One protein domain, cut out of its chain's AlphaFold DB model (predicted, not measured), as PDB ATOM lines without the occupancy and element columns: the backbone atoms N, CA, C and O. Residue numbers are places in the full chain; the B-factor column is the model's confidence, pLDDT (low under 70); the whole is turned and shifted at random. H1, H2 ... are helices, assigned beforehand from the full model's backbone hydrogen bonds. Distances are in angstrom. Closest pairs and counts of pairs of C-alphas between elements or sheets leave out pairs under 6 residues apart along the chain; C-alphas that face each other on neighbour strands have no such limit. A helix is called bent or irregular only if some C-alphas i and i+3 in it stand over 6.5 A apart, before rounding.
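This is residues 3 to 89 of the 152 residues of a protein of Synechocystis sp. (strain PCC 6803 / Kazusa) (UniProt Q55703). Two small lobes of helices sit at the two ends of an elongated arch, and the long helix H4 runs out of the first toward the second. In the first lobe H2 and H3 pack on H4 at steep angles, with H1 near H3 at its edge; in the second, H6 and H7 pack on each other and H5 is near H6. H4 is apart from H6 and H7, and the lobes are joined along the chain by the link from H4 to H5. The printed part has 87 residues with seven named helices, H1 to H7 in that order along the chain, and no named strand; its class is all helix. It is compact, with a radius of gyration of the C-alphas of 13.8 A, and its C-alphas span 38 by 24 by 23 A.

H4, residues 35 to 49, is the longest helix, and its centre is the nearest to the mean of the C-alphas, at 6.1 A. It touches H2, residues 17 to 22, with 16 pairs of C-alphas within 8 A; the closest C-alphas are those of Ala 17 and Ala 45, 4.4 A apart. H2 and H4 run opposite ways at a steep tilt of 50 degrees. H3, residues 25 to 30, touches H4 at residues 35 to 39 alone. The closest C-alphas of H3 and H4 are those of Pro 25 and Thr 38, 6.3 A apart, and the two run opposite ways at a steep tilt of 49 degrees. H1, residues 3 to 9, touches no helix; it is close to H3 but not clearly touching, with the closest C-alphas, those of Phe 6 and Leu 28, 7.7 A apart. H1 and H4 are apart. Beyond H4, H6, residues 63 to 71, touches H7, residues 78 to 88; their closest C-alphas are those of Val 67 and Ala 81, 5.5 A apart. H6 and H7 run opposite ways at a steep tilt of 61 degrees. H5, residues 55 to 60, is close to H6 but not clearly touching, with the closest C-alphas, those of Leu 58 and Ile 66, 6.8 A apart. H5 is apart from H7 and from H4. The helix packing is mostly crossed: the three touching pairs stand at steep tilts. In H1, H2, H3, H4, H6 and H7 every O i to N i+4 pair is within hydrogen-bond range; in H5 it is 1 of 2.

H4 runs from C-alpha 35 at (28.542, 118.703, 33.963) to C-alpha 49 at (7.910, 119.156, 39.883), 21.5 A from first to last C-alpha. Before it come H1, 10.1 A long from C-alpha 3 at (21.362, 109.004, 24.447), H2, 8.8 A, and H3, 9.0 A. After it come H5, 9.0 A, H6, 12.1 A, and H7, 14.8 A, which ends with C-alpha 88 at (7.329, 119.710, 20.046). No helix is bent or irregular.

The two C-alphas farthest apart are those of Glu 30 and Thr 60, at 39.1 A, and the C-alphas of Phe 3 and Leu 89 are 22.0 A apart. The outline is elongated. The printed part has no cut from residue 3 to residue 89. No link is long: the links H2 to H3, H3 to H4, H4 to H5 and H5 to H6 are tight, and H1 to H2, with 7 residues, and H6 to H7, with 6, are short. The mean pLDDT of the printed part is 93.3, and no printed residue is under 70.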
ATOM      1  N   PHE A   3      22.784 108.889  24.114       87.31
ATOM      2  CA  PHE A   3      21.362 109.004  24.447       87.31
ATOM      3  C   PHE A   3      20.719 107.651  24.772       87.31
ATOM      4  O   PHE A   3      19.941 107.566  25.713       87.31
ATOM      5  N   GLN A   4      21.111 106.584  24.068       89.12
ATOM      6  CA  GLN A   4      20.614 105.238  24.352       89.12
ATOM      7  C   GLN A   4      21.038 104.775  25.750       89.12
ATOM      8  O   GLN A   4      20.186 104.378  26.528       89.12
ATOM      9  N   ARG A   5      22.316 104.960  26.123       90.25
ATOM     10  CA  ARG A   5      22.800 104.630  27.481       90.25
ATOM     11  C   ARG A   5      22.019 105.369  28.566       90.25
ATOM     12  O   ARG A   5      21.722 104.800  29.609       90.25
ATOM     13  N   PHE A   6      21.692 106.637  28.314       91.75
ATOM     14  CA  PHE A   6      20.844 107.413  29.212       91.75
ATOM     15  C   PHE A   6      19.448 106.796  29.338       91.75
ATOM     16  O   PHE A   6      18.985 106.610  30.456       91.75
ATOM     17  N   LEU A   7      18.789 106.447  28.231       90.06
ATOM     18  CA  LEU A   7      17.465 105.817  28.266       90.06
ATOM     19  C   LEU A   7      17.479 104.452  28.958       90.06
ATOM     20  O   LEU A   7      16.601 104.200  29.778       90.06
ATOM     21  N   ASP A   8      18.472 103.615  28.658       90.44
ATOM     22  CA  ASP A   8      18.612 102.267  29.215       90.44
ATOM     23  C   ASP A   8      18.749 102.315  30.741       90.44
ATOM     24  O   ASP A   8      18.097 101.549  31.443       90.44
ATOM     25  N   TYR A   9      19.515 103.276  31.267       88.19
ATOM     26  CA  TYR A   9      19.663 103.466  32.711       88.19
ATOM     27  C   TYR A   9      18.338 103.819  33.410       88.19
ATOM     28  O   TYR A   9      18.126 103.467  34.565       88.19
ATOM     29  N   GLY A  10      17.429 104.517  32.724       85.00
ATOM     30  CA  GLY A  10      16.126 104.879  33.286       85.00
ATOM     31  C   GLY A  10      15.123 103.719  33.346       85.00
ATOM     32  O   GLY A  10      14.063 103.866  33.950       85.00
ATOM     33  N   GLN A  11      15.395 102.582  32.702       87.19
ATOM     34  CA  GLN A  11      14.456 101.459  32.612       87.19
ATOM     35  C   GLN A  11      14.282 100.711  33.950       87.19
ATOM     36  O   GLN A  11      15.167 100.754  34.803       87.19
ATOM     37  N   PRO A  12      13.141 100.018  34.172       82.25
ATOM     38  CA  PRO A  12      11.999  99.832  33.259       82.25
ATOM     39  C   PRO A  12      10.970 100.976  33.277       82.25
ATOM     40  O   PRO A  12      10.038 100.983  32.481       82.25
ATOM     41  N   LYS A  13      11.087 101.934  34.207       79.81
ATOM     42  CA  LYS A  13      10.093 103.013  34.380       79.81
ATOM     43  C   LYS A  13      10.345 104.230  33.479       79.81
ATOM     44  O   LYS A  13       9.453 105.056  33.311       79.81
ATOM     45  N   GLY A  14      11.542 104.339  32.910       84.81
ATOM     46  CA  GLY A  14      12.020 105.533  32.223       84.81
ATOM     47  C   GLY A  14      12.362 106.671  33.192       84.81
ATOM     48  O   GLY A  14      12.158 106.592  34.406       84.81
ATOM     49  N   TRP A  15      12.874 107.768  32.637       90.56
ATOM     50  CA  TRP A  15      13.123 108.983  33.408       90.56
ATOM     51  C   TRP A  15      11.827 109.737  33.674       90.56
ATOM     52  O   TRP A  15      11.128 110.165  32.759       90.56
ATOM     53  N   THR A  16      11.560 109.968  34.950       91.81
ATOM     54  CA  THR A  16      10.546 110.903  35.440       91.81
ATOM     55  C   THR A  16      11.224 112.157  35.979       91.81
ATOM     56  O   THR A  16      12.413 112.142  36.305       91.81
ATOM     57  N   ALA A  17      10.468 113.244  36.140       92.56
ATOM     58  CA  ALA A  17      10.980 114.444  36.800       92.56
ATOM     59  C   ALA A  17      11.541 114.126  38.201       92.56
ATOM     60  O   ALA A  17      12.616 114.595  38.561       92.56
ATOM     61  N   GLN A  18      10.865 113.260  38.961       92.06
ATOM     62  CA  GLN A  18      11.318 112.854  40.293       92.06
ATOM     63  C   GLN A  18      12.654 112.104  40.253       92.06
ATOM     64  O   GLN A  18      13.592 112.435  40.975       92.06
ATOM     65  N   THR A  19      12.758 111.084  39.399       91.88
ATOM     66  CA  THR A  19      13.965 110.244  39.315       91.88
ATOM     67  C   THR A  19      15.160 111.028  38.779       91.88
ATOM     68  O   THR A  19      16.260 110.909  39.313       91.88
ATOM     69  N   LEU A  20      14.944 111.899  37.791       92.31
ATOM     70  CA  LEU A  20      15.998 112.730  37.213       92.31
ATOM     71  C   LEU A  20      16.489 113.832  38.168       92.31
ATOM     72  O   LEU A  20      17.656 114.216  38.111       92.31
ATOM     73  N   ALA A  21      15.639 114.335  39.068       91.19
ATOM     74  CA  ALA A  21      16.080 115.265  40.107       91.19
ATOM     75  C   ALA A  21      16.978 114.576  41.151       91.19
ATOM     76  O   ALA A  21      18.004 115.136  41.561       91.19
ATOM     77  N   ASN A  22      16.624 113.341  41.523       89.88
ATOM     78  CA  ASN A  22      17.259 112.605  42.617       89.88
ATOM     79  C   ASN A  22      18.480 111.776  42.204       89.88
ATOM     80  O   ASN A  22      19.262 111.403  43.072       89.88
ATOM     81  N   VAL A  23      18.679 111.499  40.911       90.88
ATOM     82  CA  VAL A  23      19.856 110.747  40.449       90.88
ATOM     83  C   VAL A  23      21.157 111.465  40.815       90.88
ATOM     84  O   VAL A  23      21.248 112.695  40.737       90.88
ATOM     85  N   ASP A  24      22.178 110.702  41.194       91.50
ATOM     86  CA  ASP A  24      23.516 111.236  41.428       91.50
ATOM     87  C   ASP A  24      24.062 111.910  40.145       91.50
ATOM     88  O   ASP A  24      24.076 111.291  39.073       91.50
ATOM     89  N   PRO A  25      24.494 113.186  40.208       91.75
ATOM     90  CA  PRO A  25      25.163 113.849  39.095       91.75
ATOM     91  C   PRO A  25      26.359 113.085  38.513       91.75
ATOM     92  O   PRO A  25      26.579 113.196  37.306       91.75
ATOM     93  N   GLU A  26      27.129 112.348  39.320       91.94
ATOM     94  CA  GLU A  26      28.301 111.614  38.826       91.94
ATOM     95  C   GLU A  26      27.896 110.408  37.968       91.94
ATOM     96  O   GLU A  26      28.479 110.212  36.903       91.94
ATOM     97  N   LEU A  27      26.797 109.720  38.294       91.06
ATOM     98  CA  LEU A  27      26.247 108.654  37.443       91.06
ATOM     99  C   LEU A  27      25.841 109.183  36.060       91.06
ATOM    100  O   LEU A  27      26.146 108.584  35.031       91.06
ATOM    101  N   LEU A  28      25.218 110.366  35.995       91.44
ATOM    102  CA  LEU A  28      24.905 110.999  34.705       91.44
ATOM    103  C   LEU A  28      26.173 111.299  33.891       91.44
ATOM    104  O   LEU A  28      26.160 111.232  32.657       91.44
ATOM    105  N   ARG A  29      27.286 111.603  34.561       90.88
ATOM    106  CA  ARG A  29      28.566 111.855  33.898       90.88
ATOM    107  C   ARG A  29      29.228 110.588  33.390       90.88
ATOM    108  O   ARG A  29      29.769 110.627  32.287       90.88
ATOM    109  N   GLU A  30      29.136 109.484  34.121       91.00
ATOM    110  CA  GLU A  30      29.582 108.162  33.661       91.00
ATOM    111  C   GLU A  30      28.825 107.717  32.404       91.00
ATOM    112  O   GLU A  30      29.413 107.176  31.465       91.00
ATOM    113  N   LEU A  31      27.538 108.072  32.301       91.56
ATOM    114  CA  LEU A  31      26.756 107.867  31.078       91.56
ATOM    115  C   LEU A  31      27.252 108.727  29.902       91.56
ATOM    116  O   LEU A  31      26.898 108.449  28.755       91.56
ATOM    117  N   GLY A  32      28.118 109.716  30.148       92.00
ATOM    118  CA  GLY A  32      28.730 110.618  29.169       92.00
ATOM    119  C   GLY A  32      28.046 111.985  29.058       92.00
ATOM    120  O   GLY A  32      28.255 112.701  28.076       92.00
ATOM    121  N   ILE A  33      27.204 112.355  30.027       93.38
ATOM    122  CA  ILE A  33      26.551 113.668  30.067       93.38
ATOM    123  C   ILE A  33      27.513 114.680  30.696       93.38
ATOM    124  O   ILE A  33      28.089 114.456  31.757       93.38
ATOM    125  N   SER A  34      27.715 115.824  30.038       93.94
ATOM    126  CA  SER A  34      28.606 116.859  30.570       93.94
ATOM    127  C   SER A  34      28.052 117.479  31.856       93.94
ATOM    128  O   SER A  34      26.839 117.561  32.040       93.94
ATOM    129  N   ARG A  35      28.932 118.026  32.707       93.12
ATOM    130  CA  ARG A  35      28.542 118.703  33.963       93.12
ATOM    131  C   ARG A  35      27.443 119.756  33.760       93.12
ATOM    132  O   ARG A  35      26.494 119.825  34.538       93.12
ATOM    133  N   TYR A  36      27.543 120.551  32.693       92.75
ATOM    134  CA  TYR A  36      26.538 121.565  32.362       92.75
ATOM    135  C   TYR A  36      25.193 120.943  31.977       92.75
ATOM    136  O   TYR A  36      24.164 121.361  32.500       92.75
ATOM    137  N   LYS A  37      25.190 119.908  31.125       91.94
ATOM    138  CA  LYS A  37      23.959 119.209  30.728       91.94
ATOM    139  C   LYS A  37      23.306 118.500  31.914       91.94
ATOM    140  O   LYS A  37      22.093 118.583  32.054       91.94
ATOM    141  N   THR A  38      24.094 117.903  32.808       93.75
ATOM    142  CA  THR A  38      23.605 117.331  34.070       93.75
ATOM    143  C   THR A  38      22.887 118.381  34.914       93.75
ATOM    144  O   THR A  38      21.762 118.154  35.358       93.75
ATOM    145  N   ARG A  39      23.486 119.567  35.084       92.56
ATOM    146  CA  ARG A  39      22.842 120.674  35.804       92.56
ATOM    147  C   ARG A  39      21.514 121.075  35.159       92.56
ATOM    148  O   ARG A  39      20.539 121.256  35.879       92.56
ATOM    149  N   TYR A  40      21.470 121.195  33.833       94.38
ATOM    150  CA  TYR A  40      20.259 121.603  33.112       94.38
ATOM    151  C   TYR A  40      19.149 120.557  33.201       94.38
ATOM    152  O   TYR A  40      18.005 120.919  33.452       94.38
ATOM    153  N   LEU A  41      19.486 119.270  33.087       93.31
ATOM    154  CA  LEU A  41      18.538 118.172  33.286       93.31
ATOM    155  C   LEU A  41      17.919 118.215  34.686       93.31
ATOM    156  O   LEU A  41      16.704 118.097  34.816       93.31
ATOM    157  N   LYS A  42      18.728 118.463  35.722       92.19
ATOM    158  CA  LYS A  42      18.222 118.616  37.091       92.19
ATOM    159  C   LYS A  42      17.353 119.859  37.269       92.19
ATOM    160  O   LYS A  42      16.300 119.772  37.887       92.19
ATOM    161  N   THR A  43      17.758 121.011  36.730       93.81
ATOM    162  CA  THR A  43      16.930 122.230  36.791       93.81
ATOM    163  C   THR A  43      15.590 122.027  36.081       93.81
ATOM    164  O   THR A  43      14.558 122.413  36.618       93.81
ATOM    165  N   TRP A  44      15.588 121.365  34.923       94.62
ATOM    166  CA  TRP A  44      14.364 121.003  34.210       94.62
ATOM    167  C   TRP A  44      13.477 120.053  35.024       94.62
ATOM    168  O   TRP A  44      12.281 120.290  35.160       94.62
ATOM    169  N   ALA A  45      14.067 119.023  35.629       94.25
ATOM    170  CA  ALA A  45      13.358 118.083  36.490       94.25
ATOM    171  C   ALA A  45      12.682 118.772  37.690       94.25
ATOM    172  O   ALA A  45      11.541 118.455  38.017       94.25
ATOM    173  N   ILE A  46      13.360 119.742  38.309       92.69
ATOM    174  CA  ILE A  46      12.801 120.559  39.395       92.69
ATOM    175  C   ILE A  46      11.667 121.451  38.879       92.69
ATOM    176  O   ILE A  46      10.626 121.538  39.521       92.69
ATOM    177  N   ALA A  47      11.832 122.089  37.715       93.06
ATOM    178  CA  ALA A  47      10.780 122.917  37.124       93.06
ATOM    179  C   ALA A  47       9.495 122.104  36.897       93.06
ATOM    180  O   ALA A  47       8.419 122.546  37.287       93.06
ATOM    181  N   LEU A  48       9.617 120.886  36.358       92.88
ATOM    182  CA  LEU A  48       8.484 119.978  36.161       92.88
ATOM    183  C   LEU A  48       7.773 119.597  37.468       92.88
ATOM    184  O   LEU A  48       6.555 119.467  37.471       92.88
ATOM    185  N   GLN A  49       8.509 119.430  38.569       93.31
ATOM    186  CA  GLN A  49       7.910 119.156  39.883       93.31
ATOM    187  C   GLN A  49       7.222 120.390  40.485       93.31
ATOM    188  O   GLN A  49       6.260 120.251  41.232       93.31
ATOM    189  N   ASN A  50       7.673 121.592  40.125       92.38
ATOM    190  CA  ASN A  50       7.117 122.863  40.588       92.38
ATOM    191  C   ASN A  50       5.998 123.382  39.667       92.38
ATOM    192  O   ASN A  50       5.951 124.572  39.356       92.38
ATOM    193  N   ASN A  51       5.097 122.492  39.240       89.06
ATOM    194  CA  ASN A  51       3.913 122.813  38.433       89.06
ATOM    195  C   ASN A  51       4.219 123.516  37.098       89.06
ATOM    196  O   ASN A  51       3.486 124.415  36.681       89.06
ATOM    197  N   PHE A  52       5.295 123.125  36.406       93.69
ATOM    198  CA  PHE A  52       5.466 123.557  35.019       93.69
ATOM    199  C   PHE A  52       4.268 123.073  34.175       93.69
ATOM    200  O   PHE A  52       3.886 121.907  34.318       93.69
ATOM    201  N   PRO A  53       3.693 123.916  33.296       93.75
ATOM    202  CA  PRO A  53       2.486 123.557  32.563       93.75
ATOM    203  C   PRO A  53       2.663 122.295  31.716       93.75
ATOM    204  O   PRO A  53       3.710 122.059  31.100       93.75
ATOM    205  N   SER A  54       1.610 121.492  31.659       94.00
ATOM    206  CA  SER A  54       1.516 120.336  30.777       94.00
ATOM    207  C   SER A  54       1.504 120.757  29.303       94.00
ATOM    208  O   SER A  54       1.249 121.910  28.953       94.00
ATOM    209  N   LEU A  55       1.771 119.813  28.397       93.31
ATOM    210  CA  LEU A  55       1.757 120.109  26.961       93.31
ATOM    211  C   LEU A  55       0.398 120.623  26.457       93.31
ATOM    212  O   LEU A  55       0.419 121.633  25.757       93.31
ATOM    213  N   PRO A  56      -0.757 120.024  26.826       96.12
ATOM    214  CA  PRO A  56      -2.057 120.564  26.431       96.12
ATOM    215  C   PRO A  56      -2.283 121.998  26.921       96.12
ATOM    216  O   PRO A  56      -2.828 122.817  26.190       96.12
ATOM    217  N   GLU A  57      -1.819 122.338  28.128       96.19
ATOM    218  CA  GLU A  57      -1.903 123.714  28.630       96.19
ATOM    219  C   GLU A  57      -1.039 124.659  27.789       96.19
ATOM    220  O   GLU A  57      -1.530 125.688  27.328       96.19
ATOM    221  N   LEU A  58       0.215 124.293  27.502       96.75
ATOM    222  CA  LEU A  58       1.106 125.098  26.658       96.75
ATOM    223  C   LEU A  58       0.567 125.296  25.235       96.75
ATOM    224  O   LEU A  58       0.807 126.339  24.633       96.75
ATOM    225  N   GLU A  59      -0.165 124.331  24.679       95.81
ATOM    226  CA  GLU A  59      -0.779 124.467  23.350       95.81
ATOM    227  C   GLU A  59      -1.802 125.612  23.294       95.81
ATOM    228  O   GLU A  59      -1.920 126.274  22.256       95.81
ATOM    229  N   THR A  60      -2.455 125.925  24.418       96.88
ATOM    230  CA  THR A  60      -3.387 127.062  24.542       96.88
ATOM    231  C   THR A  60      -2.692 128.416  24.719       96.88
ATOM    232  O   THR A  60      -3.317 129.459  24.536       96.88
ATOM    233  N   TRP A  61      -1.401 128.431  25.064       97.75
ATOM    234  CA  TRP A  61      -0.654 129.660  25.335       97.75
ATOM    235  C   TRP A  61      -0.118 130.306  24.055       97.75
ATOM    236  O   TRP A  61       0.154 129.639  23.059       97.75
ATOM    237  N   GLY A  62       0.113 131.619  24.096       97.81
ATOM    238  CA  GLY A  62       0.824 132.326  23.029       97.81
ATOM    239  C   GLY A  62       2.327 132.024  23.025       97.81
ATOM    240  O   GLY A  62       2.949 131.893  24.080       97.81
ATOM    241  N   ASP A  63       2.939 131.994  21.838       97.44
ATOM    242  CA  ASP A  63       4.353 131.627  21.643       97.44
ATOM    243  C   ASP A  63       5.323 132.430  22.519       97.44
ATOM    244  O   ASP A  63       6.263 131.873  23.087       97.44
ATOM    245  N   ARG A  64       5.078 133.739  22.677       96.75
ATOM    246  CA  ARG A  64       5.904 134.615  23.519       96.75
ATOM    247  C   ARG A  64       5.895 134.181  24.986       96.75
ATOM    248  O   ARG A  64       6.965 134.087  25.578       96.75
ATOM    249  N   ALA A  65       4.721 133.883  25.541       97.62
ATOM    250  CA  ALA A  65       4.585 133.456  26.933       97.62
ATOM    251  C   ALA A  65       5.303 132.121  27.174       97.62
ATOM    252  O   ALA A  65       5.996 131.953  28.174       97.62
ATOM    253  N   ILE A  66       5.215 131.192  26.217       97.75
ATOM    254  CA  ILE A  66       5.920 129.907  26.293       97.75
ATOM    255  C   ILE A  66       7.440 130.114  26.254       97.75
ATOM    256  O   ILE A  66       8.160 129.495  27.035       97.75
ATOM    257  N   VAL A  67       7.947 130.991  25.378       97.50
ATOM    258  CA  VAL A  67       9.384 131.311  25.321       97.50
ATOM    259  C   VAL A  67       9.854 131.955  26.622       97.50
ATOM    260  O   VAL A  67      10.880 131.537  27.152       97.50
ATOM    261  N   GLU A  68       9.122 132.930  27.157       96.81
ATOM    262  CA  GLU A  68       9.448 133.573  28.438       96.81
ATOM    263  C   GLU A  68       9.495 132.535  29.573       96.81
ATOM    264  O   GLU A  68      10.497 132.442  30.284       96.81
ATOM    265  N   GLN A  69       8.489 131.660  29.660       96.12
ATOM    266  CA  GLN A  69       8.423 130.610  30.678       96.12
ATOM    267  C   GLN A  69       9.556 129.580  30.546       96.12
ATOM    268  O   GLN A  69      10.159 129.176  31.539       96.12
ATOM    269  N   LEU A  70       9.876 129.152  29.321       96.44
ATOM    270  CA  LEU A  70      10.961 128.204  29.065       96.44
ATOM    271  C   LEU A  70      12.334 128.814  29.354       96.44
ATOM    272  O   LEU A  70      13.189 128.149  29.932       96.44
ATOM    273  N   THR A  71      12.553 130.069  28.968       96.62
ATOM    274  CA  THR A  71      13.854 130.738  29.133       96.62
ATOM    275  C   THR A  71      14.148 131.166  30.569       96.62
ATOM    276  O   THR A  71      15.312 131.376  30.911       96.62
ATOM    277  N   ALA A  72      13.136 131.205  31.443       95.06
ATOM    278  CA  ALA A  72      13.332 131.330  32.886       95.06
ATOM    279  C   ALA A  72      14.059 130.112  33.495       95.06
ATOM    280  O   ALA A  72      14.667 130.209  34.564       95.06
ATOM    281  N   ILE A  73      14.047 128.959  32.816       94.75
ATOM    282  CA  ILE A  73      14.708 127.739  33.282       94.75
ATOM    283  C   ILE A  73      16.179 127.760  32.870       94.75
ATOM    284  O   ILE A  73      16.537 127.750  31.690       94.75
ATOM    285  N   LYS A  74      17.072 127.720  33.865       93.31
ATOM    286  CA  LYS A  74      18.520 127.726  33.628       93.31
ATOM    287  C   LYS A  74      18.942 126.586  32.696       93.31
ATOM    288  O   LYS A  74      18.797 125.412  33.025       93.31
ATOM    289  N   GLY A  75      19.559 126.959  31.575       91.38
ATOM    290  CA  GLY A  75      20.027 126.027  30.546       91.38
ATOM    291  C   GLY A  75      19.161 125.989  29.290       91.38
ATOM    292  O   GLY A  75      19.611 125.448  28.282       91.38
ATOM    293  N   ILE A  76      17.970 126.595  29.317       95.62
ATOM    294  CA  ILE A  76      17.106 126.751  28.149       95.62
ATOM    295  C   ILE A  76      17.222 128.193  27.652       95.62
ATOM    296  O   ILE A  76      16.795 129.135  28.308       95.62
ATOM    297  N   GLY A  77      17.852 128.373  26.491       96.00
ATOM    298  CA  GLY A  77      17.952 129.676  25.830       96.00
ATOM    299  C   GLY A  77      16.815 129.920  24.826       96.00
ATOM    300  O   GLY A  77      16.089 128.979  24.489       96.00
ATOM    301  N   PRO A  78      16.698 131.146  24.274       96.06
ATOM    302  CA  PRO A  78      15.665 131.488  23.292       96.06
ATOM    303  C   PRO A  78      15.644 130.552  22.080       96.06
ATOM    304  O   PRO A  78      14.579 130.120  21.654       96.06
ATOM    305  N   TRP A  79      16.822 130.172  21.575       96.81
ATOM    306  CA  TRP A  79      16.942 129.222  20.468       96.81
ATOM    307  C   TRP A  79      16.342 127.851  20.814       96.81
ATOM    308  O   TRP A  79      15.530 127.323  20.060       96.81
ATOM    309  N   THR A  80      16.665 127.294  21.985       97.00
ATOM    310  CA  THR A  80      16.112 126.005  22.436       97.00
ATOM    311  C   THR A  80      14.601 126.080  22.644       97.00
ATOM    312  O   THR A  80      13.889 125.163  22.244       97.00
ATOM    313  N   ALA A  81      14.098 127.178  23.217       97.75
ATOM    314  CA  ALA A  81      12.664 127.401  23.383       97.75
ATOM    315  C   ALA A  81      11.937 127.477  22.027       97.75
ATOM    316  O   ALA A  81      10.894 126.855  21.846       97.75
ATOM    317  N   GLN A  82      12.514 128.159  21.036       97.94
ATOM    318  CA  GLN A  82      11.966 128.212  19.678       97.94
ATOM    319  C   GLN A  82      11.984 126.841  18.988       97.94
ATOM    320  O   GLN A  82      11.016 126.485  18.318       97.94
ATOM    321  N   LEU A  83      13.029 126.030  19.187       97.88
ATOM    322  CA  LEU A  83      13.038 124.651  18.689       97.88
ATOM    323  C   LEU A  83      11.973 123.781  19.361       97.88
ATOM    324  O   LEU A  83      11.379 122.930  18.701       97.88
ATOM    325  N   PHE A  84      11.698 123.999  20.649       97.81
ATOM    326  CA  PHE A  84      10.586 123.341  21.328       97.81
ATOM    327  C   PHE A  84       9.241 123.726  20.692       97.81
ATOM    328  O   PHE A  84       8.447 122.840  20.375       97.81
ATOM    329  N   LEU A  85       9.009 125.012  20.412       98.25
ATOM    330  CA  LEU A  85       7.800 125.449  19.703       98.25
ATOM    331  C   LEU A  85       7.667 124.792  18.321       98.25
ATOM    332  O   LEU A  85       6.583 124.338  17.959       98.25
ATOM    333  N   LEU A  86       8.766 124.706  17.568       97.69
ATOM    334  CA  LEU A  86       8.770 124.179  16.203       97.69
ATOM    335  C   LEU A  86       8.587 122.655  16.167       97.69
ATOM    336  O   LEU A  86       7.744 122.154  15.431       97.69
ATOM    337  N   PHE A  87       9.352 121.902  16.960       97.00
ATOM    338  CA  PHE A  87       9.369 120.439  16.872       97.00
ATOM    339  C   PHE A  87       8.421 119.751  17.847       97.00
ATOM    340  O   PHE A  87       7.871 118.698  17.510       97.00
ATOM    341  N   ARG A  88       8.222 120.311  19.050       96.81
ATOM    342  CA  ARG A  88       7.329 119.710  20.046       96.81
ATOM    343  C   ARG A  88       5.898 120.204  19.904       96.81
ATOM    344  O   ARG A  88       5.012 119.361  19.821       96.81
ATOM    345  N   LEU A  89       5.688 121.521  19.845       97.25
ATOM    346  CA  LEU A  89       4.343 122.109  19.717       97.25
ATOM    347  C   LEU A  89       3.895 122.321  18.265       97.25
ATOM    348  O   LEU A  89       2.749 122.689  18.032       97.25
TER     349      LEU A  89